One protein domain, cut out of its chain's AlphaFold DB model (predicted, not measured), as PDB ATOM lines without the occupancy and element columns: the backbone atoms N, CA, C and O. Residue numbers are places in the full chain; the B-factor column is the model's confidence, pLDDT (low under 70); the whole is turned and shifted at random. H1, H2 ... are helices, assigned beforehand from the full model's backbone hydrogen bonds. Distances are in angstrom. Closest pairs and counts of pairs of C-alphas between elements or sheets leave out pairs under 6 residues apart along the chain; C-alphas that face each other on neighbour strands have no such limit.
ATOM      1  N   ASP A   2     111.584 111.738 124.152       86.00
ATOM      2  CA  ASP A   2     112.059 110.337 124.243       86.00
ATOM      3  C   ASP A   2     113.176 110.088 125.280       86.00
ATOM      4  O   ASP A   2     113.111 109.134 126.048       86.00
ATOM      5  N   MET A   3     114.160 110.996 125.374       90.69
ATOM      6  CA  MET A   3     115.223 110.942 126.389       90.69
ATOM      7  C   MET A   3     114.660 110.944 127.821       90.69
ATOM      8  O   MET A   3     114.981 110.070 128.618       90.69
ATOM      9  N   TYR A   4     113.778 111.898 128.130       91.50
ATOM     10  CA  TYR A   4     113.146 112.001 129.446       91.50
ATOM     11  C   TYR A   4     112.229 110.811 129.730       91.50
ATOM     12  O   TYR A   4     112.224 110.313 130.848       91.50
ATOM     13  N   THR A   5     111.516 110.303 128.721       92.69
ATOM     14  CA  THR A   5     110.685 109.099 128.851       92.69
ATOM     15  C   THR A   5     111.519 107.869 129.211       92.69
ATOM     16  O   THR A   5     111.150 107.139 130.126       92.69
ATOM     17  N   LYS A   6     112.664 107.653 128.551       94.62
ATOM     18  CA  LYS A   6     113.574 106.532 128.855       94.62
ATOM     19  C   LYS A   6     114.188 106.639 130.249       94.62
ATOM     20  O   LYS A   6     114.234 105.649 130.974       94.62
ATOM     21  N   ALA A   7     114.635 107.832 130.639       95.19
ATOM     22  CA  ALA A   7     115.144 108.053 131.990       95.19
ATOM     23  C   ALA A   7     114.056 107.830 133.048       95.19
ATOM     24  O   ALA A   7     114.320 107.209 134.073       95.19
ATOM     25  N   TYR A   8     112.829 108.272 132.771       96.44
ATOM     26  CA  TYR A   8     111.693 108.065 133.659       96.44
ATOM     27  C   TYR A   8     111.327 106.584 133.806       96.44
ATOM     28  O   TYR A   8     111.080 106.130 134.915       96.44
ATOM     29  N   GLN A   9     111.363 105.799 132.726       95.75
ATOM     30  CA  GLN A   9     111.149 104.349 132.806       95.75
ATOM     31  C   GLN A   9     112.169 103.677 133.731       95.75
ATOM     32  O   GLN A   9     111.778 102.944 134.635       95.75
ATOM     33  N   ARG A  10     113.458 104.004 133.586       94.75
ATOM     34  CA  ARG A  10     114.510 103.484 134.476       94.75
ATOM     35  C   ARG A  10     114.335 103.932 135.923       94.75
ATOM     36  O   ARG A  10     114.573 103.155 136.842       94.75
ATOM     37  N   TYR A  11     113.914 105.176 136.135       95.69
ATOM     38  CA  TYR A  11     113.562 105.674 137.462       95.69
ATOM     39  C   TYR A  11     112.431 104.851 138.090       95.69
ATOM     40  O   TYR A  11     112.588 104.379 139.211       95.69
ATOM     41  N   VAL A  12     111.342 104.612 137.353       96.88
ATOM     42  CA  VAL A  12     110.200 103.804 137.814       96.88
ATOM     43  C   VAL A  12     110.626 102.367 138.127       96.88
ATOM     44  O   VAL A  12     110.236 101.832 139.163       96.88
ATOM     45  N   GLU A  13     111.455 101.756 137.279       96.19
ATOM     46  CA  GLU A  13     112.016 100.419 137.518       96.19
ATOM     47  C   GLU A  13     112.802 100.370 138.833       96.19
ATOM     48  O   GLU A  13     112.559  99.492 139.661       96.19
ATOM     49  N   LYS A  14     113.682 101.350 139.081       95.56
ATOM     50  CA  LYS A  14     114.435 101.434 140.340       95.56
ATOM     51  C   LYS A  14     113.547 101.709 141.545       95.56
ATOM     52  O   LYS A  14     113.724 101.065 142.572       95.56
ATOM     53  N   CYS A  15     112.572 102.604 141.429       96.50
ATOM     54  CA  CYS A  15     111.578 102.821 142.477       96.50
ATOM     55  C   CYS A  15     110.888 101.505 142.859       96.50
ATOM     56  O   CYS A  15     110.844 101.165 144.040       96.50
ATOM     57  N   HIS A  16     110.458 100.711 141.874       96.81
ATOM     58  CA  HIS A  16     109.838  99.412 142.120       96.81
ATOM     59  C   HIS A  16     110.796  98.404 142.779       96.81
ATOM     60  O   HIS A  16     110.397  97.749 143.739       96.81
ATOM     61  N   GLU A  17     112.059  98.320 142.339       97.25
ATOM     62  CA  GLU A  17     113.085  97.465 142.971       97.25
ATOM     63  C   GLU A  17     113.263  97.765 144.470       97.25
ATOM     64  O   GLU A  17     113.480  96.851 145.264       97.25
ATOM     65  N   PHE A  18     113.148  99.036 144.865       96.50
ATOM     66  CA  PHE A  18     113.276  99.471 146.257       96.50
ATOM     67  C   PHE A  18     111.939  99.551 147.015       96.50
ATOM     68  O   PHE A  18     111.936  99.918 148.190       96.50
ATOM     69  N   GLY A  19     110.809  99.213 146.382       96.75
ATOM     70  CA  GLY A  19     109.474  99.319 146.987       96.75
ATOM     71  C   GLY A  19     109.026 100.762 147.251       96.75
ATOM     72  O   GLY A  19     108.242 101.009 148.165       96.75
ATOM     73  N   ILE A  20     109.550 101.714 146.479       96.50
ATOM     74  CA  ILE A  20     109.256 103.146 146.560       96.50
ATOM     75  C   ILE A  20     108.237 103.502 145.474       96.50
ATOM     76  O   ILE A  20     108.313 103.014 144.346       96.50
ATOM     77  N   GLU A  21     107.295 104.383 145.795       96.31
ATOM     78  CA  GLU A  21     106.367 104.934 144.808       96.31
ATOM     79  C   GLU A  21     107.066 105.991 143.937       96.31
ATOM     80  O   GLU A  21     107.747 106.886 144.442       96.31
ATOM     81  N   ALA A  22     106.922 105.872 142.617       96.75
ATOM     82  CA  ALA A  22     107.489 106.823 141.668       96.75
ATOM     83  C   ALA A  22     106.616 108.085 141.568       96.75
ATOM     84  O   ALA A  22     105.394 107.988 141.466       96.75
ATOM     85  N   ILE A  23     107.252 109.260 141.538       96.69
ATOM     86  CA  ILE A  23     106.579 110.533 141.215       96.69
ATOM     87  C   ILE A  23     106.191 110.588 139.734       96.69
ATOM     88  O   ILE A  23     106.711 109.808 138.940       96.69
ATOM     89  N   ASP A  24     105.325 111.526 139.337       95.94
ATOM     90  CA  ASP A  24     104.911 111.654 137.937       95.94
ATOM     91  C   ASP A  24     106.023 112.191 137.012       95.94
ATOM     92  O   ASP A  24     106.996 112.816 137.438       95.94
ATOM     93  N   LEU A  25     105.865 111.965 135.703       93.44
ATOM     94  CA  LEU A  25     106.856 112.339 134.690       93.44
ATOM     95  C   LEU A  25     107.162 113.846 134.664       93.44
ATOM     96  O   LEU A  25     108.300 114.235 134.399       93.44
ATOM     97  N   ILE A  26     106.171 114.708 134.893       93.94
ATOM     98  CA  ILE A  26     106.375 116.159 134.881       93.94
ATOM     99  C   ILE A  26     107.182 116.568 136.110       93.94
ATOM    100  O   ILE A  26     108.131 117.340 135.978       93.94
ATOM    101  N   GLU A  27     106.848 116.035 137.285       95.31
ATOM    102  CA  GLU A  27     107.605 116.284 138.511       95.31
ATOM    103  C   GLU A  27     109.046 115.763 138.406       95.31
ATOM    104  O   GLU A  27     109.995 116.479 138.730       95.31
ATOM    105  N   PHE A  28     109.230 114.574 137.832       95.12
ATOM    106  CA  PHE A  28     110.542 114.011 137.517       95.12
ATOM    107  C   PHE A  28     111.382 114.939 136.628       95.12
ATOM    108  O   PHE A  28     112.528 115.241 136.959       95.12
ATOM    109  N   ILE A  29     110.816 115.446 135.525       92.75
ATOM    110  CA  ILE A  29     111.526 116.354 134.608       92.75
ATOM    111  C   ILE A  29     111.870 117.681 135.294       92.75
ATOM    112  O   ILE A  29     112.936 118.238 135.045       92.75
ATOM    113  N   ARG A  30     110.989 118.202 136.158       94.50
ATOM    114  CA  ARG A  30     111.237 119.463 136.878       94.50
ATOM    115  C   ARG A  30     112.363 119.352 137.902       94.50
ATOM    116  O   ARG A  30     113.015 120.357 138.170       94.50
ATOM    117  N   ASN A  31     112.574 118.161 138.456       94.69
ATOM    118  CA  ASN A  31     113.535 117.921 139.530       94.69
ATOM    119  C   ASN A  31     114.913 117.445 139.044       94.69
ATOM    120  O   ASN A  31     115.815 117.301 139.869       94.69
ATOM    121  N   LEU A  32     115.100 117.216 137.740       91.94
ATOM    122  CA  LEU A  32     116.358 116.713 137.193       91.94
ATOM    123  C   LEU A  32     116.986 117.652 136.172       91.94
ATOM    124  O   LEU A  32     116.321 118.236 135.318       91.94
ATOM    125  N   THR A  33     118.313 117.729 136.218       93.69
ATOM    126  CA  THR A  33     119.098 118.370 135.167       93.69
ATOM    127  C   THR A  33     119.257 117.437 133.969       93.69
ATOM    128  O   THR A  33     119.208 116.209 134.080       93.69
ATOM    129  N   THR A  34     119.522 118.021 132.801       90.19
ATOM    130  CA  THR A  34     119.827 117.260 131.582       90.19
ATOM    131  C   THR A  34     120.995 116.286 131.780       90.19
ATOM    132  O   THR A  34     120.951 115.178 131.255       90.19
ATOM    133  N   GLU A  35     122.015 116.667 132.550       92.88
ATOM    134  CA  GLU A  35     123.183 115.826 132.849       92.88
ATOM    135  C   GLU A  35     122.804 114.600 133.695       92.88
ATOM    136  O   GLU A  35     123.171 113.474 133.363       92.88
ATOM    137  N   GLN A  36     121.982 114.784 134.734       93.00
ATOM    138  CA  GLN A  36     121.475 113.672 135.544       93.00
ATOM    139  C   GLN A  36     120.664 112.691 134.692       93.00
ATOM    140  O   GLN A  36     120.874 111.482 134.762       93.00
ATOM    141  N   VAL A  37     119.795 113.211 133.820       93.62
ATOM    142  CA  VAL A  37     119.022 112.397 132.873       93.62
ATOM    143  C   VAL A  37     119.938 111.609 131.933       93.62
ATOM    144  O   VAL A  37     119.677 110.439 131.664       93.62
ATOM    145  N   GLN A  38     121.033 112.204 131.458       92.69
ATOM    146  CA  GLN A  38     122.001 111.507 130.607       92.69
ATOM    147  C   GLN A  38     122.689 110.352 131.339       92.69
ATOM    148  O   GLN A  38     122.751 109.249 130.792       92.69
ATOM    149  N   HIS A  39     123.126 110.555 132.583       92.19
ATOM    150  CA  HIS A  39     123.712 109.480 133.390       92.19
ATOM    151  C   HIS A  39     122.741 108.317 133.608       92.19
ATOM    152  O   HIS A  39     123.126 107.148 133.504       92.19
ATOM    153  N   MET A  40     121.462 108.629 133.825       91.38
ATOM    154  CA  MET A  40     120.421 107.618 133.990       91.38
ATOM    155  C   MET A  40     120.200 106.770 132.741       91.38
ATOM    156  O   MET A  40     119.733 105.649 132.887       91.38
ATOM    157  N   ILE A  41     120.517 107.258 131.535       90.06
ATOM    158  CA  ILE A  41     120.316 106.546 130.254       90.06
ATOM    159  C   ILE A  41     121.582 105.800 129.796       90.06
ATOM    160  O   ILE A  41     121.502 104.873 128.994       90.06
ATOM    161  N   GLN A  42     122.753 106.173 130.311       83.19
ATOM    162  CA  GLN A  42     124.033 105.542 129.964       83.19
ATOM    163  C   GLN A  42     124.363 104.288 130.789       83.19
ATOM    164  O   GLN A  42     125.268 103.549 130.411       83.19
ATOM    165  N   SER A  43     123.651 104.069 131.901       59.75
ATOM    166  CA  SER A  43     123.823 102.903 132.793       59.75
ATOM    167  C   SER A  43     123.170 101.629 132.251       59.75
ATOM    168  O   SER A  43     123.547 100.533 132.702       59.75
TER     169      SER A  43
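This is residues 2 to 43 of the 43 residues of a protein of Anoxybacillus mongoliensis (UniProt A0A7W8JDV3). One long helix, H1, has two short helices packed on it: H2 about perpendicular to it near its first residues, and H3 steeply tilted to it. Between H1 and H2, residues 18 to 24 fold back toward H1's beginning. The printed part has 42 residues with three named helices in the order H1, H2, H3, and no named strand: all helix, compact, radius of gyration of the C-alphas 9.7 A, spans 26 by 22 by 15 A.

Start at H1, residues 2 to 17. H2, residues 25 to 31, touches residues 4 to 8 of H1 alone, at 88 degrees; the closest C-alphas, of Tyr 8 and Leu 25, are 6.5 A apart. H3, residues 34 to 42, touches H1 at a steep tilt of 67 degrees, the same way; the closest C-alphas, of Ala 7 and Ile 41, are 5.7 A apart. H2 and H3 are apart. In H1, H2 and H3 every O i to N i+4 pair is within hydrogen-bond range.

Find C-alpha 2 at (112.059, 110.337, 124.243); from there H1 runs 22.7 A to C-alpha 17. H2 measures 10.0 A. H3 runs 12.6 A to C-alpha 42 at (124.033, 105.542, 129.964).

The farthest C-alphas, of Gly 19 and Thr 34, are 25.8 A apart. The printed part has no cut. The link H1 to H2 is short, H2 to H3 tight. Residue 43 is under pLDDT 70.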